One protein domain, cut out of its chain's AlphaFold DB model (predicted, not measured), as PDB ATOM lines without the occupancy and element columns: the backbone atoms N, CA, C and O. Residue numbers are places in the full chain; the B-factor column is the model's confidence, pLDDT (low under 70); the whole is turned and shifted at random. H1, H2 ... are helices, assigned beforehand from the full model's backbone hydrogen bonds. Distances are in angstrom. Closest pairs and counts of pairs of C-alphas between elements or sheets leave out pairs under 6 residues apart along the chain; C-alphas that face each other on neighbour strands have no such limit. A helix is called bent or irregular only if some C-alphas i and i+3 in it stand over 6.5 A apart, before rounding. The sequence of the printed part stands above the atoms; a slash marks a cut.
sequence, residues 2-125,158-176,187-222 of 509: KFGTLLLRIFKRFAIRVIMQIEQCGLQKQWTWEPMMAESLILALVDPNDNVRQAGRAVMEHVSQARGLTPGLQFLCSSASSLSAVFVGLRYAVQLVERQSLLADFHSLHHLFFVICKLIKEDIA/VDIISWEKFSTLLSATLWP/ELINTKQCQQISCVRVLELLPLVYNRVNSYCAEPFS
ATOM      1  N   LYS A   2      13.304  28.821  49.980       64.88
ATOM      2  CA  LYS A   2      12.032  29.330  50.546       64.88
ATOM      3  C   LYS A   2      11.853  30.846  50.331       64.88
ATOM      4  O   LYS A   2      10.732  31.317  50.155       64.88
ATOM      5  N   PHE A   3      12.961  31.590  50.270       68.25
ATOM      6  CA  PHE A   3      12.981  33.031  50.008       68.25
ATOM      7  C   PHE A   3      12.541  33.376  48.577       68.25
ATOM      8  O   PHE A   3      11.724  34.271  48.384       68.25
ATOM      9  N   GLY A   4      12.998  32.612  47.578       67.50
ATOM     10  CA  GLY A   4      12.581  32.800  46.184       67.50
ATOM     11  C   GLY A   4      11.079  32.573  45.987       67.50
ATOM     12  O   GLY A   4      10.414  33.350  45.308       67.50
ATOM     13  N   THR A   5      10.515  31.563  46.653       71.06
ATOM     14  CA  THR A   5       9.071  31.284  46.616       71.06
ATOM     15  C   THR A   5       8.249  32.395  47.276       71.06
ATOM     16  O   THR A   5       7.191  32.766  46.766       71.06
ATOM     17  N   LEU A   6       8.731  32.955  48.392       75.56
ATOM     18  CA  LEU A   6       8.085  34.085  49.062       75.56
ATOM     19  C   LEU A   6       8.113  35.344  48.189       75.56
ATOM     20  O   LEU A   6       7.079  35.986  48.009       75.56
ATOM     21  N   LEU A   7       9.270  35.656  47.607       75.75
ATOM     22  CA  LEU A   7       9.447  36.810  46.734       75.75
ATOM     23  C   LEU A   7       8.552  36.708  45.491       75.75
ATOM     24  O   LEU A   7       7.825  37.647  45.175       75.75
ATOM     25  N   LEU A   8       8.506  35.535  44.852       72.69
ATOM     26  CA  LEU A   8       7.611  35.264  43.726       72.69
ATOM     27  C   LEU A   8       6.137  35.448  44.111       72.69
ATOM     28  O   LEU A   8       5.370  36.045  43.360       72.69
ATOM     29  N   ARG A   9       5.730  34.975  45.294       73.81
ATOM     30  CA  ARG A   9       4.356  35.149  45.791       73.81
ATOM     31  C   ARG A   9       4.015  36.625  46.012       73.81
ATOM     32  O   ARG A   9       2.894  37.035  45.712       73.81
ATOM     33  N   ILE A  10       4.956  37.416  46.523       77.62
ATOM     34  CA  ILE A  10       4.791  38.860  46.723       77.62
ATOM     35  C   ILE A  10       4.669  39.573  45.371       77.62
ATOM     36  O   ILE A  10       3.704  40.308  45.169       77.62
ATOM     37  N   PHE A  11       5.568  39.298  44.423       75.38
ATOM     38  CA  PHE A  11       5.492  39.865  43.075       75.38
ATOM     39  C   PHE A  11       4.188  39.505  42.368       75.38
ATOM     40  O   PHE A  11       3.534  40.397  41.837       75.38
ATOM     41  N   LYS A  12       3.744  38.242  42.440       74.44
ATOM     42  CA  LYS A  12       2.440  37.824  41.902       74.44
ATOM     43  C   LYS A  12       1.295  38.633  42.510       74.44
ATOM     44  O   LYS A  12       0.441  39.118  41.778       74.44
ATOM     45  N   ARG A  13       1.285  38.841  43.833       78.31
ATOM     46  CA  ARG A  13       0.257  39.664  44.499       78.31
ATOM     47  C   ARG A  13       0.271  41.117  44.023       78.31
ATOM     48  O   ARG A  13      -0.801  41.682  43.825       78.31
ATOM     49  N   PHE A  14       1.445  41.719  43.847       74.50
ATOM     50  CA  PHE A  14       1.548  43.077  43.309       74.50
ATOM     51  C   PHE A  14       1.092  43.151  41.852       74.50
ATOM     52  O   PHE A  14       0.297  44.025  41.524       74.50
ATOM     53  N   ALA A  15       1.519  42.207  41.013       74.31
ATOM     54  CA  ALA A  15       1.100  42.122  39.619       74.31
ATOM     55  C   ALA A  15      -0.424  42.001  39.505       74.31
ATOM     56  O   ALA A  15      -1.035  42.790  38.798       74.31
ATOM     57  N   ILE A  16      -1.051  41.110  40.282       76.94
ATOM     58  CA  ILE A  16      -2.515  40.973  40.327       76.94
ATOM     59  C   ILE A  16      -3.179  42.306  40.691       76.94
ATOM     60  O   ILE A  16      -4.140  42.705  40.045       76.94
ATOM     61  N   ARG A  17      -2.661  43.031  41.692       76.62
ATOM     62  CA  ARG A  17      -3.219  44.340  42.072       76.62
ATOM     63  C   ARG A  17      -3.111  45.373  40.953       76.62
ATOM     64  O   ARG A  17      -4.072  46.096  40.724       76.62
ATOM     65  N   VAL A  18      -1.972  45.438  40.265       75.38
ATOM     66  CA  VAL A  18      -1.781  46.342  39.119       75.38
ATOM     67  C   VAL A  18      -2.730  45.967  37.980       75.38
ATOM     68  O   VAL A  18      -3.389  46.835  37.420       75.38
ATOM     69  N   ILE A  19      -2.861  44.674  37.687       74.75
ATOM     70  CA  ILE A  19      -3.763  44.140  36.663       74.75
ATOM     71  C   ILE A  19      -5.225  44.503  36.970       74.75
ATOM     72  O   ILE A  19      -5.925  45.023  36.105       74.75
ATOM     73  N   MET A  20      -5.663  44.338  38.220       74.69
ATOM     74  CA  MET A  20      -7.003  44.754  38.647       74.69
ATOM     75  C   MET A  20      -7.212  46.270  38.526       74.69
ATOM     76  O   MET A  20      -8.302  46.715  38.179       74.69
ATOM     77  N   GLN A  21      -6.187  47.082  38.801       71.88
ATOM     78  CA  GLN A  21      -6.273  48.535  38.629       71.88
ATOM     79  C   GLN A  21      -6.369  48.942  37.158       71.88
ATOM     80  O   GLN A  21      -7.075  49.900  36.852       71.88
ATOM     81  N   ILE A  22      -5.705  48.221  36.249       70.19
ATOM     82  CA  ILE A  22      -5.830  48.453  34.804       70.19
ATOM     83  C   ILE A  22      -7.289  48.286  34.378       70.19
ATOM     84  O   ILE A  22      -7.835  49.197  33.757       70.19
ATOM     85  N   GLU A  23      -7.927  47.186  34.785       68.56
ATOM     86  CA  GLU A  23      -9.337  46.913  34.494       68.56
ATOM     87  C   GLU A  23     -10.269  47.963  35.127       68.56
ATOM     88  O   GLU A  23     -11.074  48.580  34.428       68.56
ATOM     89  N   GLN A  24     -10.130  48.223  36.434       74.44
ATOM     90  CA  GLN A  24     -11.005  49.139  37.182       74.44
ATOM     91  C   GLN A  24     -10.930  50.585  36.691       74.44
ATOM     92  O   GLN A  24     -11.947  51.275  36.616       74.44
ATOM     93  N   CYS A  25      -9.728  51.055  36.359       70.75
ATOM     94  CA  CYS A  25      -9.510  52.421  35.897       70.75
ATOM     95  C   CYS A  25      -9.725  52.574  34.384       70.75
ATOM     96  O   CYS A  25      -9.607  53.682  33.863       70.75
ATOM     97  N   GLY A  26     -10.030  51.488  33.662       68.56
ATOM     98  CA  GLY A  26     -10.195  51.518  32.213       68.56
ATOM     99  C   GLY A  26      -8.913  51.908  31.470       68.56
ATOM    100  O   GLY A  26      -9.001  52.478  30.381       68.56
ATOM    101  N   LEU A  27      -7.733  51.660  32.057       69.38
ATOM    102  CA  LEU A  27      -6.441  52.096  31.511       69.38
ATOM    103  C   LEU A  27      -6.097  51.400  30.193       69.38
ATOM    104  O   LEU A  27      -5.347  51.958  29.396       69.38
ATOM    105  N   GLN A  28      -6.702  50.239  29.920       69.81
ATOM    106  CA  GLN A  28      -6.596  49.559  28.632       69.81
ATOM    107  C   GLN A  28      -7.040  50.446  27.462       69.81
ATOM    108  O   GLN A  28      -6.528  50.288  26.363       69.81
ATOM    109  N   LYS A  29      -7.916  51.437  27.704       69.81
ATOM    110  CA  LYS A  29      -8.383  52.395  26.685       69.81
ATOM    111  C   LYS A  29      -7.286  53.301  26.124       69.81
ATOM    112  O   LYS A  29      -7.513  53.984  25.133       69.81
ATOM    113  N   GLN A  30      -6.135  53.348  26.792       69.44
ATOM    114  CA  GLN A  30      -4.977  54.153  26.404       69.44
ATOM    115  C   GLN A  30      -3.882  53.308  25.738       69.44
ATOM    116  O   GLN A  30      -2.756  53.775  25.556       69.44
ATOM    117  N   TRP A  31      -4.153  52.027  25.474       72.31
ATOM    118  CA  TRP A  31      -3.156  51.112  24.935       72.31
ATOM    119  C   TRP A  31      -3.243  51.087  23.417       72.31
ATOM    120  O   TRP A  31      -4.294  50.826  22.834       72.31
ATOM    121  N   THR A  32      -2.106  51.328  22.776       78.31
ATOM    122  CA  THR A  32      -1.942  51.081  21.348       78.31
ATOM    123  C   THR A  32      -1.542  49.624  21.162       78.31
ATOM    124  O   THR A  32      -0.597  49.162  21.797       78.31
ATOM    125  N   TRP A  33      -2.265  48.899  20.311       83.88
ATOM    126  CA  TRP A  33      -1.959  47.506  19.999       83.88
ATOM    127  C   TRP A  33      -0.621  47.365  19.264       83.88
ATOM    128  O   TRP A  33      -0.404  48.007  18.235       83.88
ATOM    129  N   GLU A  34       0.223  46.452  19.741       85.50
ATOM    130  CA  GLU A  34       1.404  45.963  19.031       85.50
ATOM    131  C   GLU A  34       1.367  44.425  18.964       85.50
ATOM    132  O   GLU A  34       1.114  43.792  19.990       85.50
ATOM    133  N   PRO A  35       1.681  43.788  17.815       84.50
ATOM    134  CA  PRO A  35       1.622  42.328  17.659       84.50
ATOM    135  C   PRO A  35       2.362  41.522  18.740       84.50
ATOM    136  O   PRO A  35       1.920  40.445  19.125       84.50
ATOM    137  N   MET A  36       3.471  42.043  19.273       87.50
ATOM    138  CA  MET A  36       4.248  41.365  20.321       87.50
ATOM    139  C   MET A  36       3.515  41.288  21.668       87.50
ATOM    140  O   MET A  36       3.800  40.404  22.475       87.50
ATOM    141  N   MET A  37       2.524  42.155  21.909       89.12
ATOM    142  CA  MET A  37       1.687  42.099  23.112       89.12
ATOM    143  C   MET A  37       0.864  40.809  23.187       89.12
ATOM    144  O   MET A  37       0.424  40.432  24.275       89.12
ATOM    145  N   ALA A  38       0.684  40.109  22.060       92.12
ATOM    146  CA  ALA A  38      -0.026  38.838  22.015       92.12
ATOM    147  C   ALA A  38       0.594  37.777  22.937       92.12
ATOM    148  O   ALA A  38      -0.146  36.985  23.510       92.12
ATOM    149  N   GLU A  39       1.917  37.803  23.154       94.94
ATOM    150  CA  GLU A  39       2.596  36.917  24.111       94.94
ATOM    151  C   GLU A  39       2.084  37.141  25.542       94.94
ATOM    152  O   GLU A  39       1.717  36.203  26.246       94.94
ATOM    153  N   SER A  40       2.013  38.399  25.980       91.88
ATOM    154  CA  SER A  40       1.552  38.729  27.334       91.88
ATOM    155  C   SER A  40       0.055  38.471  27.504       91.88
ATOM    156  O   SER A  40      -0.372  37.990  28.552       91.88
ATOM    157  N   LEU A  41      -0.743  38.756  26.471       93.06
ATOM    158  CA  LEU A  41      -2.182  38.506  26.506       93.06
ATOM    159  C   LEU A  41      -2.499  37.016  26.525       93.06
ATOM    160  O   LEU A  41      -3.318  36.602  27.340       93.06
ATOM    161  N   ILE A  42      -1.832  36.193  25.707       96.19
ATOM    162  CA  ILE A  42      -2.089  34.752  25.730       96.19
ATOM    163  C   ILE A  42      -1.709  34.142  27.082       96.19
ATOM    164  O   ILE A  42      -2.452  33.311  27.597       96.19
ATOM    165  N   LEU A  43      -0.618  34.610  27.702       95.25
ATOM    166  CA  LEU A  43      -0.221  34.196  29.050       95.25
ATOM    167  C   LEU A  43      -1.256  34.590  30.107       95.25
ATOM    168  O   LEU A  43      -1.564  33.781  30.978       95.25
ATOM    169  N   ALA A  44      -1.821  35.795  30.015       92.31
ATOM    170  CA  ALA A  44      -2.879  36.231  30.919       92.31
ATOM    171  C   ALA A  44      -4.153  35.385  30.763       92.31
ATOM    172  O   ALA A  44      -4.771  35.034  31.763       92.31
ATOM    173  N   LEU A  45      -4.526  35.017  29.531       93.31
ATOM    174  CA  LEU A  45      -5.724  34.217  29.241       93.31
ATOM    175  C   LEU A  45      -5.633  32.773  29.754       93.31
ATOM    176  O   LEU A  45      -6.661  32.183  30.085       93.31
ATOM    177  N   VAL A  46      -4.426  32.207  29.834       93.94
ATOM    178  CA  VAL A  46      -4.194  30.850  30.361       93.94
ATOM    179  C   VAL A  46      -3.793  30.836  31.839       93.94
ATOM    180  O   VAL A  46      -3.534  29.762  32.384       93.94
ATOM    181  N   ASP A  47      -3.727  31.998  32.500       90.69
ATOM    182  CA  ASP A  47      -3.310  32.091  33.899       90.69
ATOM    183  C   ASP A  47      -4.324  31.382  34.821       90.69
ATOM    184  O   ASP A  47      -5.539  31.487  34.628       90.69
ATOM    185  N   PRO A  48      -3.872  30.662  35.860       86.88
ATOM    186  CA  PRO A  48      -4.781  30.011  36.799       86.88
ATOM    187  C   PRO A  48      -5.580  30.999  37.669       86.88
ATOM    188  O   PRO A  48      -6.599  30.616  38.247       86.88
ATOM    189  N   ASN A  49      -5.161  32.263  37.780       86.38
ATOM    190  CA  ASN A  49      -5.866  33.304  38.519       86.38
ATOM    191  C   ASN A  49      -6.958  33.961  37.670       86.38
ATOM    192  O   ASN A  49      -6.681  34.630  36.675       86.38
ATOM    193  N   ASP A  50      -8.198  33.863  38.139       86.12
ATOM    194  CA  ASP A  50      -9.355  34.399  37.428       86.12
ATOM    195  C   ASP A  50      -9.299  35.916  37.194       86.12
ATOM    196  O   ASP A  50      -9.609  36.375  36.100       86.12
ATOM    197  N   ASN A  51      -8.784  36.698  38.151       85.12
ATOM    198  CA  ASN A  51      -8.645  38.149  37.967       85.12
ATOM    199  C   ASN A  51      -7.643  38.484  36.853       85.12
ATOM    200  O   ASN A  51      -7.815  39.463  36.132       85.12
ATOM    201  N   VAL A  52      -6.582  37.679  36.715       86.44
ATOM    202  CA  VAL A  52      -5.586  37.863  35.653       86.44
ATOM    203  C   VAL A  52      -6.205  37.533  34.299       86.44
ATOM    204  O   VAL A  52      -6.066  38.325  33.366       86.44
ATOM    205  N   ARG A  53      -6.957  36.429  34.208       90.38
ATOM    206  CA  ARG A  53      -7.687  36.069  32.986       90.38
ATOM    207  C   ARG A  53      -8.739  37.098  32.612       90.38
ATOM    208  O   ARG A  53      -8.819  37.467  31.446       90.38
ATOM    209  N   GLN A  54      -9.535  37.568  33.569       86.69
ATOM    210  CA  GLN A  54     -10.583  38.556  33.331       86.69
ATOM    211  C   GLN A  54      -9.998  39.874  32.823       86.69
ATOM    212  O   GLN A  54     -10.474  40.406  31.823       86.69
ATOM    213  N   ALA A  55      -8.915  40.356  33.429       84.56
ATOM    214  CA  ALA A  55      -8.232  41.540  32.930       84.56
ATOM    215  C   ALA A  55      -7.606  41.307  31.544       84.56
ATOM    216  O   ALA A  55      -7.715  42.167  30.673       84.56
ATOM    217  N   GLY A  56      -7.005  40.135  31.307       88.38
ATOM    218  CA  GLY A  56      -6.513  39.736  29.985       88.38
ATOM    219  C   GLY A  56      -7.622  39.741  28.928       88.38
ATOM    220  O   GLY A  56      -7.433  40.304  27.850       88.38
ATOM    221  N   ARG A  57      -8.802  39.204  29.263       88.19
ATOM    222  CA  ARG A  57     -10.012  39.254  28.430       88.19
ATOM    223  C   ARG A  57     -10.447  40.693  28.168       88.19
ATOM    224  O   ARG A  57     -10.572  41.066  27.010       88.19
ATOM    225  N   ALA A  58     -10.576  41.523  29.199       85.00
ATOM    226  CA  ALA A  58     -10.991  42.919  29.054       85.00
ATOM    227  C   ALA A  58     -10.034  43.740  28.170       85.00
ATOM    228  O   ALA A  58     -10.474  44.593  27.396       85.00
ATOM    229  N   VAL A  59      -8.721  43.492  28.265       85.75
ATOM    230  CA  VAL A  59      -7.735  44.111  27.369       85.75
ATOM    231  C   VAL A  59      -7.889  43.573  25.951       85.75
ATOM    232  O   VAL A  59      -7.942  44.370  25.018       85.75
ATOM    233  N   MET A  60      -7.981  42.252  25.780       88.69
ATOM    234  CA  MET A  60      -8.131  41.608  24.475       88.69
ATOM    235  C   MET A  60      -9.374  42.112  23.734       88.69
ATOM    236  O   MET A  60      -9.261  42.490  22.575       88.69
ATOM    237  N   GLU A  61     -10.528  42.177  24.400       87.81
ATOM    238  CA  GLU A  61     -11.776  42.694  23.824       87.81
ATOM    239  C   GLU A  61     -11.674  44.172  23.441       87.81
ATOM    240  O   GLU A  61     -12.241  44.618  22.443       87.81
ATOM    241  N   HIS A  62     -10.919  44.948  24.223       83.62
ATOM    242  CA  HIS A  62     -10.660  46.341  23.897       83.62
ATOM    243  C   HIS A  62      -9.794  46.480  22.638       83.62
ATOM    244  O   HIS A  62     -10.142  47.252  21.746       83.62
ATOM    245  N   VAL A  63      -8.683  45.745  22.538       82.06
ATOM    246  CA  VAL A  63      -7.775  45.864  21.384       82.06
ATOM    247  C   VAL A  63      -8.348  45.230  20.115       82.06
ATOM    248  O   VAL A  63      -8.097  45.744  19.027       82.06
ATOM    249  N   SER A  64      -9.158  44.174  20.242       84.62
ATOM    250  CA  SER A  64      -9.822  43.509  19.114       84.62
ATOM    251  C   SER A  64     -11.095  44.223  18.652       84.62
ATOM    252  O   SER A  64     -11.575  43.953  17.553       84.62
ATOM    253  N   GLN A  65     -11.656  45.113  19.483       83.00
ATOM    254  CA  GLN A  65     -12.981  45.720  19.288       83.00
ATOM    255  C   GLN A  65     -14.102  44.677  19.116       83.00
ATOM    256  O   GLN A  65     -15.135  44.951  18.501       83.00
ATOM    257  N   ALA A  66     -13.909  43.480  19.669       82.69
ATOM    258  CA  ALA A  66     -14.843  42.369  19.603       82.69
ATOM    259  C   ALA A  66     -14.987  41.723  20.983       82.69
ATOM    260  O   ALA A  66     -14.018  41.614  21.730       82.69
ATOM    261  N   ARG A  67     -16.204  41.291  21.316       85.12
ATOM    262  CA  ARG A  67     -16.475  40.563  22.560       85.12
ATOM    263  C   ARG A  67     -16.229  39.071  22.391       85.12
ATOM    264  O   ARG A  67     -16.402  38.536  21.294       85.12
ATOM    265  N   GLY A  68     -15.881  38.425  23.493       85.88
ATOM    266  CA  GLY A  68     -15.722  36.983  23.560       85.88
ATOM    267  C   GLY A  68     -14.327  36.494  23.172       85.88
ATOM    268  O   GLY A  68     -13.522  37.169  22.522       85.88
ATOM    269  N   LEU A  69     -14.038  35.261  23.587       88.56
ATOM    270  CA  LEU A  69     -12.717  34.660  23.430       88.56
ATOM    271  C   LEU A  69     -12.392  34.336  21.970       88.56
ATOM    272  O   LEU A  69     -11.268  34.561  21.537       88.56
ATOM    273  N   THR A  70     -13.353  33.819  21.199       89.06
ATOM    274  CA  THR A  70     -13.097  33.353  19.826       89.06
ATOM    275  C   THR A  70     -12.659  34.497  18.893       89.06
ATOM    276  O   THR A  70     -11.574  34.385  18.316       89.06
ATOM    277  N   PRO A  71     -13.388  35.632  18.789       86.25
ATOM    278  CA  PRO A  71     -12.938  36.773  17.984       86.25
ATOM    279  C   PRO A  71     -11.645  37.400  18.518       86.25
ATOM    280  O   PRO A  71     -10.801  37.855  17.746       86.25
ATOM    281  N   GLY A  72     -11.452  37.387  19.842       89.88
ATOM    282  CA  GLY A  72     -10.218  37.842  20.475       89.88
ATOM    283  C   GLY A  72      -8.999  37.007  20.073       89.88
ATOM    284  O   GLY A  72      -7.982  37.564  19.673       89.88
ATOM    285  N   LEU A  73      -9.103  35.675  20.092       91.94
ATOM    286  CA  LEU A  73      -8.030  34.784  19.636       91.94
ATOM    287  C   LEU A  73      -7.778  34.916  18.126       91.94
ATOM    288  O   LEU A  73      -6.622  34.945  17.713       91.94
ATOM    289  N   GLN A  74      -8.827  35.074  17.308       89.94
ATOM    290  CA  GLN A  74      -8.683  35.373  15.873       89.94
ATOM    291  C   GLN A  74      -7.895  36.671  15.638       89.94
ATOM    292  O   GLN A  74      -7.044  36.725  14.748       89.94
ATOM    293  N   PHE A  75      -8.129  37.695  16.464       89.62
ATOM    294  CA  PHE A  75      -7.359  38.937  16.452       89.62
ATOM    295  C   PHE A  75      -5.904  38.732  16.910       89.62
ATOM    296  O   PHE A  75      -4.982  39.175  16.230       89.62
ATOM    297  N   LEU A  76      -5.661  38.001  18.005       90.94
ATOM    298  CA  LEU A  76      -4.296  37.680  18.455       90.94
ATOM    299  C   LEU A  76      -3.510  36.860  17.421       90.94
ATOM    300  O   LEU A  76      -2.280  36.888  17.407       90.94
ATOM    301  N   CYS A  77      -4.200  36.157  16.533       90.50
ATOM    302  CA  CYS A  77      -3.614  35.389  15.447       90.50
ATOM    303  C   CYS A  77      -3.690  36.101  14.086       90.50
ATOM    304  O   CYS A  77      -3.469  35.467  13.061       90.50
ATOM    305  N   SER A  78      -3.980  37.406  14.039       86.81
ATOM    306  CA  SER A  78      -4.279  38.108  12.784       86.81
ATOM    307  C   SER A  78      -3.060  38.510  11.952       86.81
ATOM    308  O   SER A  78      -3.241  39.134  10.915       86.81
ATOM    309  N   SER A  79      -1.833  38.255  12.410       87.44
ATOM    310  CA  SER A  79      -0.598  38.551  11.670       87.44
ATOM    311  C   SER A  79       0.507  37.568  12.041       87.44
ATOM    312  O   SER A  79       0.493  37.010  13.138       87.44
ATOM    313  N   ALA A  80       1.502  37.385  11.169       88.12
ATOM    314  CA  ALA A  80       2.611  36.458  11.413       88.12
ATOM    315  C   ALA A  80       3.403  36.786  12.696       88.12
ATOM    316  O   ALA A  80       3.739  35.887  13.465       88.12
ATOM    317  N   SER A  81       3.664  38.072  12.963       88.56
ATOM    318  CA  SER A  81       4.347  38.513  14.187       88.56
ATOM    319  C   SER A  81       3.527  38.203  15.439       88.56
ATOM    320  O   SER A  81       4.071  37.693  16.414       88.56
ATOM    321  N   SER A  82       2.216  38.459  15.387       92.38
ATOM    322  CA  SER A  82       1.305  38.183  16.500       92.38
ATOM    323  C   SER A  82       1.166  36.678  16.749       92.38
ATOM    324  O   SER A  82       1.301  36.222  17.878       92.38
ATOM    325  N   LEU A  83       1.021  35.882  15.685       92.81
ATOM    326  CA  LEU A  83       0.965  34.419  15.748       92.81
ATOM    327  C   LEU A  83       2.242  33.814  16.355       92.81
ATOM    328  O   LEU A  83       2.175  32.908  17.185       92.81
ATOM    329  N   SER A  84       3.410  34.342  15.978       92.75
ATOM    330  CA  SER A  84       4.696  33.954  16.565       92.75
ATOM    331  C   SER A  84       4.761  34.286  18.061       92.75
ATOM    332  O   SER A  84       5.152  33.441  18.866       92.75
ATOM    333  N   ALA A  85       4.311  35.479  18.463       94.38
ATOM    334  CA  ALA A  85       4.248  35.880  19.868       94.38
ATOM    335  C   ALA A  85       3.280  34.999  20.687       94.38
ATOM    336  O   ALA A  85       3.621  34.570  21.791       94.38
ATOM    337  N   VAL A  86       2.120  34.636  20.123       96.44
ATOM    338  CA  VAL A  86       1.192  33.657  20.721       96.44
ATOM    339  C   VAL A  86       1.888  32.312  20.941       96.44
ATOM    340  O   VAL A  86       1.806  31.747  22.033       96.44
ATOM    341  N   PHE A  87       2.616  31.806  19.939       96.44
ATOM    342  CA  PHE A  87       3.367  30.554  20.069       96.44
ATOM    343  C   PHE A  87       4.411  30.622  21.190       96.44
ATOM    344  O   PHE A  87       4.501  29.701  22.001       96.44
ATOM    345  N   VAL A  88       5.181  31.714  21.266       96.19
ATOM    346  CA  VAL A  88       6.193  31.906  22.316       96.19
ATOM    347  C   VAL A  88       5.555  31.875  23.706       96.19
ATOM    348  O   VAL A  88       6.051  31.146  24.570       96.19
ATOM    349  N   GLY A  89       4.438  32.582  23.899       96.31
ATOM    350  CA  GLY A  89       3.709  32.603  25.168       96.31
ATOM    351  C   GLY A  89       3.181  31.222  25.566       96.31
ATOM    352  O   GLY A  89       3.415  30.760  26.682       96.31
ATOM    353  N   LEU A  90       2.545  30.499  24.643       96.69
ATOM    354  CA  LEU A  90       2.034  29.151  24.927       96.69
ATOM    355  C   LEU A  90       3.154  28.147  25.202       96.69
ATOM    356  O   LEU A  90       3.050  27.356  26.139       96.69
ATOM    357  N   ARG A  91       4.255  28.205  24.445       95.06
ATOM    358  CA  ARG A  91       5.439  27.380  24.705       95.06
ATOM    359  C   ARG A  91       5.994  27.641  26.102       95.06
ATOM    360  O   ARG A  91       6.328  26.691  26.805       95.06
ATOM    361  N   TYR A  92       6.072  28.905  26.519       93.81
ATOM    362  CA  TYR A  92       6.484  29.251  27.878       93.81
ATOM    363  C   TYR A  92       5.523  28.674  28.926       93.81
ATOM    364  O   TYR A  92       5.982  28.071  29.895       93.81
ATOM    365  N   ALA A  93       4.208  28.806  28.726       93.44
ATOM    366  CA  ALA A  93       3.208  28.261  29.642       93.44
ATOM    367  C   ALA A  93       3.343  26.736  29.798       93.44
ATOM    368  O   ALA A  93       3.359  26.237  30.922       93.44
ATOM    369  N   VAL A  94       3.530  26.003  28.695       92.38
ATOM    370  CA  VAL A  94       3.763  24.546  28.711       92.38
ATOM    371  C   VAL A  94       5.041  24.199  29.481       92.38
ATOM    372  O   VAL A  94       4.993  23.411  30.423       92.38
ATOM    373  N   GLN A  95       6.166  24.849  29.168       89.62
ATOM    374  CA  GLN A  95       7.441  24.621  29.865       89.62
ATOM    375  C   GLN A  95       7.365  24.945  31.363       89.62
ATOM    376  O   GLN A  95       8.037  24.319  32.187       89.62
ATOM    377  N   LEU A  96       6.573  25.950  31.737       87.69
ATOM    378  CA  LEU A  96       6.375  26.333  33.129       87.69
ATOM    379  C   LEU A  96       5.612  25.253  33.906       87.69
ATOM    380  O   LEU A  96       5.945  25.001  35.066       87.69
ATOM    381  N   VAL A  97       4.625  24.621  33.271       87.31
ATOM    382  CA  VAL A  97       3.848  23.512  33.837       87.31
ATOM    383  C   VAL A  97       4.716  22.263  33.998       87.31
ATOM    384  O   VAL A  97       4.685  21.640  35.056       87.31
ATOM    385  N   GLU A  98       5.550  21.933  33.009       82.88
ATOM    386  CA  GLU A  98       6.460  20.775  33.065       82.88
ATOM    387  C   GLU A  98       7.481  20.858  34.210       82.88
ATOM    388  O   GLU A  98       7.903  19.838  34.753       82.88
ATOM    389  N   ARG A  99       7.863  22.075  34.613       82.25
ATOM    390  CA  ARG A  99       8.771  22.317  35.748       82.25
ATOM    391  C   ARG A  99       8.082  22.260  37.113       82.25
ATOM    392  O   ARG A  99       8.769  22.276  38.133       82.25
ATOM    393  N   GLN A 100       6.752  22.262  37.152       79.81
ATOM    394  CA  GLN A 100       5.959  22.253  38.380       79.81
ATOM    395  C   GLN A 100       5.383  20.859  38.655       79.81
ATOM    396  O   GLN A 100       5.395  19.966  37.809       79.81
ATOM    397  N   SER A 101       4.886  20.645  39.876       78.81
ATOM    398  CA  SER A 101       4.217  19.386  40.206       78.81
ATOM    399  C   SER A 101       2.847  19.335  39.529       78.81
ATOM    400  O   SER A 101       1.874  19.892  40.032       78.81
ATOM    401  N   LEU A 102       2.777  18.632  38.396       77.94
ATOM    402  CA  LEU A 102       1.545  18.431  37.626       77.94
ATOM    403  C   LEU A 102       0.368  17.946  38.477       77.94
ATOM    404  O   LEU A 102      -0.740  18.434  38.298       77.94
ATOM    405  N   LEU A 103       0.603  17.018  39.410       73.50
ATOM    406  CA  LEU A 103      -0.449  16.459  40.266       73.50
ATOM    407  C   LEU A 103      -1.026  17.499  41.238       73.50
ATOM    408  O   LEU A 103      -2.224  17.481  41.515       73.50
ATOM    409  N   ALA A 104      -0.196  18.422  41.736       75.88
ATOM    410  CA  ALA A 104      -0.629  19.435  42.697       75.88
ATOM    411  C   ALA A 104      -1.542  20.486  42.044       75.88
ATOM    412  O   ALA A 104      -2.569  20.865  42.609       75.88
ATOM    413  N   ASP A 105      -1.205  20.898  40.821       78.56
ATOM    414  CA  ASP A 105      -1.860  22.012  40.133       78.56
ATOM    415  C   ASP A 105      -2.686  21.566  38.915       78.56
ATOM    416  O   ASP A 105      -3.101  22.398  38.111       78.56
ATOM    417  N   PHE A 106      -2.996  20.268  38.780       84.56
ATOM    418  CA  PHE A 106      -3.672  19.711  37.599       84.56
ATOM    419  C   PHE A 106      -4.996  20.411  37.270       84.56
ATOM    420  O   PHE A 106      -5.283  20.724  36.116       84.56
ATOM    421  N   HIS A 107      -5.792  20.710  38.299       84.12
ATOM    422  CA  HIS A 107      -7.060  21.428  38.164       84.12
ATOM    423  C   HIS A 107      -6.896  22.814  37.523       84.12
ATOM    424  O   HIS A 107      -7.831  23.320  36.920       84.12
ATOM    425  N   SER A 108      -5.721  23.432  37.631       85.69
ATOM    426  CA  SER A 108      -5.449  24.776  37.119       85.69
ATOM    427  C   SER A 108      -5.109  24.800  35.620       85.69
ATOM    428  O   SER A 108      -5.157  25.852  34.990       85.69
ATOM    429  N   LEU A 109      -4.836  23.630  35.027       90.00
ATOM    430  CA  LEU A 109      -4.422  23.491  33.626       90.00
ATOM    431  C   LEU A 109      -5.575  23.563  32.623       90.00
ATOM    432  O   LEU A 109      -5.334  23.702  31.425       90.00
ATOM    433  N   HIS A 110      -6.825  23.456  33.075       90.44
ATOM    434  CA  HIS A 110      -7.963  23.387  32.163       90.44
ATOM    435  C   HIS A 110      -8.078  24.616  31.250       90.44
ATOM    436  O   HIS A 110      -8.403  24.444  30.080       90.44
ATOM    437  N   HIS A 111      -7.741  25.822  31.725       91.62
ATOM    438  CA  HIS A 111      -7.735  27.023  30.881       91.62
ATOM    439  C   HIS A 111      -6.660  26.972  29.797       91.62
ATOM    440  O   HIS A 111      -6.938  27.314  28.650       91.62
ATOM    441  N   LEU A 112      -5.457  26.495  30.135       94.62
ATOM    442  CA  LEU A 112      -4.389  26.286  29.161       94.62
ATOM    443  C   LEU A 112      -4.851  25.325  28.061       94.62
ATOM    444  O   LEU A 112      -4.768  25.650  26.878       94.62
ATOM    445  N   PHE A 113      -5.398  24.168  28.446       94.56
ATOM    446  CA  PHE A 113      -5.908  23.191  27.485       94.56
ATOM    447  C   PHE A 113      -7.089  23.725  26.675       94.56
ATOM    448  O   PHE A 113      -7.155  23.474  25.477       94.56
ATOM    449  N   PHE A 114      -7.995  24.483  27.290       92.94
ATOM    450  CA  PHE A 114      -9.145  25.081  26.615       92.94
ATOM    451  C   PHE A 114      -8.725  26.089  25.540       92.94
ATOM    452  O   PHE A 114      -9.179  25.993  24.398       92.94
ATOM    453  N   VAL A 115      -7.821  27.015  25.874       94.25
ATOM    454  CA  VAL A 115      -7.310  28.017  24.928       94.25
ATOM    455  C   VAL A 115      -6.540  27.347  23.793       94.25
ATOM    456  O   VAL A 115      -6.790  27.654  22.629       94.25
ATOM    457  N   ILE A 116      -5.662  26.383  24.098       94.88
ATOM    458  CA  ILE A 116      -4.936  25.645  23.055       94.88
ATOM    459  C   ILE A 116      -5.900  24.822  22.187       94.88
ATOM    460  O   ILE A 116      -5.753  24.801  20.969       94.88
ATOM    461  N   CYS A 117      -6.920  24.191  22.774       92.62
ATOM    462  CA  CYS A 117      -7.942  23.460  22.023       92.62
ATOM    463  C   CYS A 117      -8.679  24.380  21.045       92.62
ATOM    464  O   CYS A 117      -8.836  24.014  19.883       92.62
ATOM    465  N   LYS A 118      -9.071  25.589  21.476       91.00
ATOM    466  CA  LYS A 118      -9.670  26.587  20.577       91.00
ATOM    467  C   LYS A 118      -8.709  27.003  19.458       91.00
ATOM    468  O   LYS A 118      -9.154  27.104  18.325       91.00
ATOM    469  N   LEU A 119      -7.419  27.189  19.749       92.31
ATOM    470  CA  LEU A 119      -6.397  27.548  18.752       92.31
ATOM    471  C   LEU A 119      -6.099  26.447  17.736       92.31
ATOM    472  O   LEU A 119      -5.832  26.756  16.585       92.31
ATOM    473  N   ILE A 120      -6.125  25.177  18.135       89.19
ATOM    474  CA  ILE A 120      -5.853  24.062  17.214       89.19
ATOM    475  C   ILE A 120      -7.110  23.683  16.414       89.19
ATOM    476  O   ILE A 120      -7.000  23.160  15.301       89.19
ATOM    477  N   LYS A 121      -8.310  23.950  16.948       84.94
ATOM    478  CA  LYS A 121      -9.558  23.826  16.187       84.94
ATOM    479  C   LYS A 121      -9.585  24.856  15.055       84.94
ATOM    480  O   LYS A 121      -9.244  26.021  15.230       84.94
ATOM    481  N   GLU A 122     -10.008  24.411  13.876       63.97
ATOM    482  CA  GLU A 122      -9.919  25.178  12.623       63.97
ATOM    483  C   GLU A 122     -10.810  26.432  12.585       63.97
ATOM    484  O   GLU A 122     -10.624  27.292  11.725       63.97
ATOM    485  N   ASP A 123     -11.718  26.589  13.550       62.00
ATOM    486  CA  ASP A 123     -12.646  27.722  13.645       62.00
ATOM    487  C   ASP A 123     -11.931  29.083  13.788       62.00
ATOM    488  O   ASP A 123     -12.500  30.129  13.471       62.00
ATOM    489  N   ILE A 124     -10.668  29.105  14.232       61.75
ATOM    490  CA  ILE A 124      -9.875  30.343  14.352       61.75
ATOM    491  C   ILE A 124      -9.187  30.725  13.032       61.75
ATOM    492  O   ILE A 124      -8.959  31.908  12.782       61.75
ATOM    493  N   ALA A 125      -8.928  29.758  12.147       58.38
ATOM    494  CA  ALA A 125      -8.364  30.023  10.822       58.38
ATOM    495  C   ALA A 125      -9.386  30.665   9.867       58.38
ATOM    496  O   ALA A 125      -9.014  31.394   8.946       58.38
ATOM    497  N   VAL A 158      -3.063  35.800   8.179       78.75
ATOM    498  CA  VAL A 158      -2.160  34.655   8.291       78.75
ATOM    499  C   VAL A 158      -2.534  33.666   7.195       78.75
ATOM    500  O   VAL A 158      -3.686  33.246   7.099       78.75
ATOM    501  N   ASP A 159      -1.571  33.324   6.342       83.00
ATOM    502  CA  ASP A 159      -1.809  32.333   5.304       83.00
ATOM    503  C   ASP A 159      -1.980  30.934   5.917       83.00
ATOM    504  O   ASP A 159      -1.510  30.630   7.018       83.00
ATOM    505  N   ILE A 160      -2.663  30.057   5.180       83.94
ATOM    506  CA  ILE A 160      -2.954  28.687   5.626       83.94
ATOM    507  C   ILE A 160      -1.655  27.951   5.994       83.94
ATOM    508  O   ILE A 160      -1.617  27.207   6.966       83.94
ATOM    509  N   ILE A 161      -0.564  28.211   5.266       85.75
ATOM    510  CA  ILE A 161       0.742  27.579   5.488       85.75
ATOM    511  C   ILE A 161       1.331  27.979   6.849       85.75
ATOM    512  O   ILE A 161       1.847  27.131   7.578       85.75
ATOM    513  N   SER A 162       1.280  29.260   7.208       86.94
ATOM    514  CA  SER A 162       1.777  29.761   8.491       86.94
ATOM    515  C   SER A 162       0.915  29.267   9.647       86.94
ATOM    516  O   SER A 162       1.455  28.914  10.695       86.94
ATOM    517  N   TRP A 163      -0.402  29.181   9.445       88.62
ATOM    518  CA  TRP A 163      -1.321  28.605  10.426       88.62
ATOM    519  C   TRP A 163      -1.068  27.110  10.667       88.62
ATOM    520  O   TRP A 163      -1.006  26.666  11.815       88.62
ATOM    521  N   GLU A 164      -0.863  26.336   9.600       87.69
ATOM    522  CA  GLU A 164      -0.506  24.916   9.671       87.69
ATOM    523  C   GLU A 164       0.814  24.705  10.419       87.69
ATOM    524  O   GLU A 164       0.892  23.888  11.340       87.69
ATOM    525  N   LYS A 165       1.842  25.506  10.104       88.12
ATOM    526  CA  LYS A 165       3.128  25.486  10.821       88.12
ATOM    527  C   LYS A 165       2.960  25.808  12.302       88.12
ATOM    528  O   LYS A 165       3.506  25.095  13.139       88.12
ATOM    529  N   PHE A 166       2.205  26.855  12.629       91.88
ATOM    530  CA  PHE A 166       1.900  27.226  14.011       91.88
ATOM    531  C   PHE A 166       1.213  26.078  14.759       91.88
ATOM    532  O   PHE A 166       1.692  25.655  15.811       91.88
ATOM    533  N   SER A 167       0.134  25.541  14.190       90.69
ATOM    534  CA  SER A 167      -0.665  24.472  14.795       90.69
ATOM    535  C   SER A 167       0.169  23.215  15.025       90.69
ATOM    536  O   SER A 167       0.067  22.571  16.071       90.69
ATOM    537  N   THR A 168       1.040  22.894  14.071       90.38
ATOM    538  CA  THR A 168       1.926  21.734  14.137       90.38
ATOM    539  C   THR A 168       3.023  21.907  15.186       90.38
ATOM    540  O   THR A 168       3.207  21.029  16.029       90.38
ATOM    541  N   LEU A 169       3.702  23.060  15.214       91.56
ATOM    542  CA  LEU A 169       4.719  23.369  16.225       91.56
ATOM    543  C   LEU A 169       4.132  23.406  17.639       91.56
ATOM    544  O   LEU A 169       4.747  22.898  18.581       91.56
ATOM    545  N   LEU A 170       2.942  23.990  17.800       93.62
ATOM    546  CA  LEU A 170       2.237  24.021  19.078       93.62
ATOM    547  C   LEU A 170       1.858  22.605  19.528       93.62
ATOM    548  O   LEU A 170       2.090  22.255  20.682       93.62
ATOM    549  N   SER A 171       1.355  21.773  18.613       93.44
ATOM    550  CA  SER A 171       1.018  20.368  18.890       93.44
ATOM    551  C   SER A 171       2.248  19.557  19.312       93.44
ATOM    552  O   SER A 171       2.206  18.868  20.328       93.44
ATOM    553  N   ALA A 172       3.368  19.701  18.599       90.50
ATOM    554  CA  ALA A 172       4.632  19.049  18.947       90.50
ATOM    555  C   ALA A 172       5.172  19.507  20.313       90.50
ATOM    556  O   ALA A 172       5.658  18.693  21.093       90.50
ATOM    557  N   THR A 173       5.037  20.799  20.629       91.94
ATOM    558  CA  THR A 173       5.417  21.365  21.935       91.94
ATOM    559  C   THR A 173       4.540  20.827  23.066       91.94
ATOM    560  O   THR A 173       5.016  20.628  24.177       91.94
ATOM    561  N   LEU A 174       3.256  20.600  22.796       93.12
ATOM    562  CA  LEU A 174       2.267  20.191  23.791       93.12
ATOM    563  C   LEU A 174       2.250  18.677  24.049       93.12
ATOM    564  O   LEU A 174       1.804  18.236  25.110       93.12
ATOM    565  N   TRP A 175       2.731  17.876  23.097       92.12
ATOM    566  CA  TRP A 175       2.705  16.415  23.172       92.12
ATOM    567  C   TRP A 175       3.345  15.829  24.446       92.12
ATOM    568  O   TRP A 175       2.689  15.008  25.094       92.12
ATOM    569  N   PRO A 176       4.549  16.255  24.890       89.44
ATOM    570  CA  PRO A 176       5.153  15.730  26.118       89.44
ATOM    571  C   PRO A 176       4.296  15.998  27.363       89.44
ATOM    572  O   PRO A 176       4.130  15.113  28.212       89.44
ATOM    573  N   GLU A 187      -4.241   8.538  38.397       83.81
ATOM    574  CA  GLU A 187      -4.534   8.752  39.821       83.81
ATOM    575  C   GLU A 187      -5.702   9.733  40.036       83.81
ATOM    576  O   GLU A 187      -6.351   9.738  41.083       83.81
ATOM    577  N   LEU A 188      -5.996  10.566  39.033       82.12
ATOM    578  CA  LEU A 188      -6.907  11.704  39.134       82.12
ATOM    579  C   LEU A 188      -8.292  11.427  38.527       82.12
ATOM    580  O   LEU A 188      -9.268  12.054  38.942       82.12
ATOM    581  N   ILE A 189      -8.424  10.465  37.602       81.69
ATOM    582  CA  ILE A 189      -9.671  10.186  36.853       81.69
ATOM    583  C   ILE A 189     -10.880   9.780  37.714       81.69
ATOM    584  O   ILE A 189     -12.001   9.752  37.215       81.69
ATOM    585  N   ASN A 190     -10.684   9.415  38.982       81.69
ATOM    586  CA  ASN A 190     -11.765   9.031  39.901       81.69
ATOM    587  C   ASN A 190     -12.019  10.072  41.001       81.69
ATOM    588  O   ASN A 190     -12.895   9.889  41.850       81.69
ATOM    589  N   THR A 191     -11.279  11.181  40.995       78.06
ATOM    590  CA  THR A 191     -11.450  12.240  41.986       78.06
ATOM    591  C   THR A 191     -12.674  13.095  41.640       78.06
ATOM    592  O   THR A 191     -12.815  13.634  40.543       78.06
ATOM    593  N   LYS A 192     -13.617  13.211  42.584       64.88
ATOM    594  CA  LYS A 192     -14.933  13.835  42.346       64.88
ATOM    595  C   LYS A 192     -14.908  15.365  42.196       64.88
ATOM    596  O   LYS A 192     -15.960  15.940  41.928       64.88
ATOM    597  N   GLN A 193     -13.780  16.052  42.409       64.31
ATOM    598  CA  GLN A 193     -13.748  17.522  42.429       64.31
ATOM    599  C   GLN A 193     -12.527  18.134  41.730       64.31
ATOM    600  O   GLN A 193     -11.399  17.677  41.888       64.31
ATOM    601  N   CYS A 194     -12.799  19.217  40.987       58.72
ATOM    602  CA  CYS A 194     -11.892  20.181  40.332       58.72
ATOM    603  C   CYS A 194     -10.949  19.657  39.245       58.72
ATOM    604  O   CYS A 194     -10.650  20.386  38.308       58.72
ATOM    605  N   GLN A 195     -10.512  18.407  39.326       72.06
ATOM    606  CA  GLN A 195      -9.564  17.821  38.379       72.06
ATOM    607  C   GLN A 195     -10.252  17.250  37.130       72.06
ATOM    608  O   GLN A 195      -9.636  17.141  36.072       72.06
ATOM    609  N   GLN A 196     -11.556  16.972  37.225       83.12
ATOM    610  CA  GLN A 196     -12.352  16.417  36.132       83.12
ATOM    611  C   GLN A 196     -12.380  17.317  34.888       83.12
ATOM    612  O   GLN A 196     -12.328  16.791  33.780       83.12
ATOM    613  N   ILE A 197     -12.449  18.650  35.039       87.75
ATOM    614  CA  ILE A 197     -12.443  19.555  33.873       87.75
ATOM    615  C   ILE A 197     -11.130  19.392  33.115       87.75
ATOM    616  O   ILE A 197     -11.156  19.177  31.911       87.75
ATOM    617  N   SER A 198      -9.990  19.406  33.807       90.44
ATOM    618  CA  SER A 198      -8.688  19.200  33.169       90.44
ATOM    619  C   SER A 198      -8.607  17.850  32.447       90.44
ATOM    620  O   SER A 198      -8.156  17.819  31.307       90.44
ATOM    621  N   CYS A 199      -9.116  16.758  33.035       92.25
ATOM    622  CA  CYS A 199      -9.211  15.461  32.346       92.25
ATOM    623  C   CYS A 199     -10.054  15.550  31.066       92.25
ATOM    624  O   CYS A 199      -9.628  15.079  30.014       92.25
ATOM    625  N   VAL A 200     -11.233  16.174  31.141       92.44
ATOM    626  CA  VAL A 200     -12.109  16.382  29.978       92.44
ATOM    627  C   VAL A 200     -11.387  17.186  28.896       92.44
ATOM    628  O   VAL A 200     -11.387  16.775  27.739       92.44
ATOM    629  N   ARG A 201     -10.696  18.271  29.264       93.25
ATOM    630  CA  ARG A 201      -9.939  19.098  28.315       93.25
ATOM    631  C   ARG A 201      -8.782  18.346  27.663       93.25
ATOM    632  O   ARG A 201      -8.565  18.517  26.468       93.25
ATOM    633  N   VAL A 202      -8.082  17.479  28.397       95.19
ATOM    634  CA  VAL A 202      -7.058  16.593  27.812       95.19
ATOM    635  C   VAL A 202      -7.683  15.655  26.775       95.19
ATOM    636  O   VAL A 202      -7.147  15.531  25.678       95.19
ATOM    637  N   LEU A 203      -8.834  15.045  27.079       95.50
ATOM    638  CA  LEU A 203      -9.532  14.129  26.166       95.50
ATOM    639  C   LEU A 203     -10.070  14.826  24.904       95.50
ATOM    640  O   LEU A 203     -10.088  14.227  23.833       95.50
ATOM    641  N   GLU A 204     -10.486  16.089  24.998       94.69
ATOM    642  CA  GLU A 204     -10.889  16.891  23.832       94.69
ATOM    643  C   GLU A 204      -9.700  17.298  22.954       94.69
ATOM    644  O   GLU A 204      -9.817  17.390  21.731       94.69
ATOM    645  N   LEU A 205      -8.558  17.572  23.584       95.25
ATOM    646  CA  LEU A 205      -7.363  18.100  22.937       95.25
ATOM    647  C   LEU A 205      -6.508  17.005  22.291       95.25
ATOM    648  O   LEU A 205      -5.909  17.231  21.239       95.25
ATOM    649  N   LEU A 206      -6.470  15.817  22.896       95.25
ATOM    650  CA  LEU A 206      -5.603  14.713  22.492       95.25
ATOM    651  C   LEU A 206      -5.764  14.309  21.012       95.25
ATOM    652  O   LEU A 206      -4.744  14.264  20.326       95.25
ATOM    653  N   PRO A 207      -6.977  14.076  20.463       93.56
ATOM    654  CA  PRO A 207      -7.117  13.704  19.055       93.56
ATOM    655  C   PRO A 207      -6.615  14.791  18.096       93.56
ATOM    656  O   PRO A 207      -6.025  14.477  17.065       93.56
ATOM    657  N   LEU A 208      -6.816  16.066  18.448       92.81
ATOM    658  CA  LEU A 208      -6.392  17.205  17.630       92.81
ATOM    659  C   LEU A 208      -4.867  17.293  17.555       92.81
ATOM    660  O   LEU A 208      -4.304  17.411  16.468       92.81
ATOM    661  N   VAL A 209      -4.205  17.192  18.710       92.94
ATOM    662  CA  VAL A 209      -2.740  17.223  18.806       92.94
ATOM    663  C   VAL A 209      -2.134  16.003  18.126       92.94
ATOM    664  O   VAL A 209      -1.210  16.150  17.330       92.94
ATOM    665  N   TYR A 210      -2.676  14.810  18.389       90.44
ATOM    666  CA  TYR A 210      -2.174  13.574  17.799       90.44
ATOM    667  C   TYR A 210      -2.247  13.603  16.271       90.44
ATOM    668  O   TYR A 210      -1.267  13.259  15.616       90.44
ATOM    669  N   ASN A 211      -3.356  14.082  15.691       88.56
ATOM    670  CA  ASN A 211      -3.492  14.215  14.240       88.56
ATOM    671  C   ASN A 211      -2.356  15.055  13.633       88.56
ATOM    672  O   ASN A 211      -1.710  14.630  12.679       88.56
ATOM    673  N   ARG A 212      -2.067  16.221  14.228       87.75
ATOM    674  CA  ARG A 212      -1.025  17.143  13.748       87.75
ATOM    675  C   ARG A 212       0.383  16.571  13.931       87.75
ATOM    676  O   ARG A 212       1.204  16.681  13.026       87.75
ATOM    677  N   VAL A 213       0.664  15.940  15.074       84.12
ATOM    678  CA  VAL A 213       1.968  15.303  15.345       84.12
ATOM    679  C   VAL A 213       2.210  14.123  14.399       84.12
ATOM    680  O   VAL A 213       3.302  13.990  13.853       84.12
ATOM    681  N   ASN A 214       1.185  13.306  14.143       77.44
ATOM    682  CA  ASN A 214       1.266  12.185  13.210       77.44
ATOM    683  C   ASN A 214       1.533  12.656  11.769       77.44
ATOM    684  O   ASN A 214       2.381  12.086  11.085       77.44
ATOM    685  N   SER A 215       0.879  13.736  11.323       71.62
ATOM    686  CA  SER A 215       1.171  14.363  10.025       71.62
ATOM    687  C   SER A 215       2.585  14.952   9.958       71.62
ATOM    688  O   SER A 215       3.244  14.821   8.931       71.62
ATOM    689  N   TYR A 216       3.083  15.551  11.046       64.06
ATOM    690  CA  TYR A 216       4.434  16.123  11.101       64.06
ATOM    691  C   TYR A 216       5.531  15.071  10.936       64.06
ATOM    692  O   TYR A 216       6.496  15.303  10.219       64.06
ATOM    693  N   CYS A 217       5.381  13.891  11.543       54.34
ATOM    694  CA  CYS A 217       6.342  12.797  11.378       54.34
ATOM    695  C   CYS A 217       6.387  12.221   9.951       54.34
ATOM    696  O   CYS A 217       7.346  11.526   9.613       54.34
ATOM    697  N   ALA A 218       5.387  12.510   9.110       51.69
ATOM    698  CA  ALA A 218       5.351  12.093   7.711       51.69
ATOM    699  C   ALA A 218       6.049  13.083   6.752       51.69
ATOM    700  O   ALA A 218       6.397  12.687   5.638       51.69
ATOM    701  N   GLU A 219       6.297  14.335   7.165       47.06
ATOM    702  CA  GLU A 219       6.979  15.351   6.351       47.06
ATOM    703  C   GLU A 219       8.359  15.730   6.928       47.06
ATOM    704  O   GLU A 219       8.495  15.987   8.123       47.06
ATOM    705  N   PRO A 220       9.419  15.819   6.103       38.75
ATOM    706  CA  PRO A 220      10.761  16.154   6.568       38.75
ATOM    707  C   PRO A 220      10.900  17.665   6.818       38.75
ATOM    708  O   PRO A 220      11.562  18.380   6.063       38.75
ATOM    709  N   PHE A 221      10.295  18.183   7.887       42.22
ATOM    710  CA  PHE A 221      10.594  19.535   8.356       42.22
ATOM    711  C   PHE A 221      11.878  19.541   9.196       42.22
ATOM    712  O   PHE A 221      11.990  18.906  10.242       42.22
ATOM    713  N   SER A 222      12.870  20.288   8.709       39.44
ATOM    714  CA  SER A 222      14.168  20.509   9.352       39.44
ATOM    715  C   SER A 222      14.027  21.416  10.581       39.44
ATOM    716  O   SER A 222      14.225  22.627  10.506       39.44
TER     717      SER A 222
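Overview. This is residues 2 to 125, 158 to 176 and 187 to 222 of the 509 residues of an uncharacterized protein of Aegilops tauschii subsp. strangulata (UniProt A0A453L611). What shape? The helices form a slab from H1, through hairpin H3 and H4, then H6, to H7, H8 and bent H9; residues 2 to 14 stick out. What parts? The all-helix printed part has 179 residues, nine named helices, H1 to H9, and no named strand. It is compact, with radius of gyration of the C-alphas 17.0 A and spans 50 by 41 by 30 A.

Arrangement. What comes first? H1, residues 2 to 24, touches the hub H4, residues 50 to 64, closest at C-alphas 23 and 55, 5.7 A. H4 touches H2, H3 and H5, residues 27 to 30, 37 to 45 and 69 to 76. What follows? H3 touches H6, residues 80 to 98, which with H7, residues 102 to 120, and H8, residues 160 to 176, forms an up-and-down bundle, alternating in direction. By hydrogen bonds one helix, H9, residues 195 to 218, is bent, 6.9 A from C-alpha 204 to 207: arm H9a before touches H7, arm H9b after touches H8. In H1, H3 to H6 and H9a every O i to N i+4 pair is within hydrogen-bond range; in H7 9 of 15, H8 12 of 13, H9b 7 of 8.

Along the chain. Which anchors? H1 begins at C-alpha 2, (12.032, 29.330, 50.546), and runs 33.2 A; H9 ends at C-alpha 218, (5.351, 12.093, 7.711). Any irregularity? H7 and H8 are irregular: C-alphas 104 to 107 span 8.1 A and 173 to 176 span 7.0 A.

Size, cuts and confidence. Any cuts? Residues 126 to 157 and 177 to 186 are not printed, with C-alpha gaps of 8.1 A and 18.2 A. Where is confidence low? pLDDT is under 70 in 23 residues, among them 216 to 222.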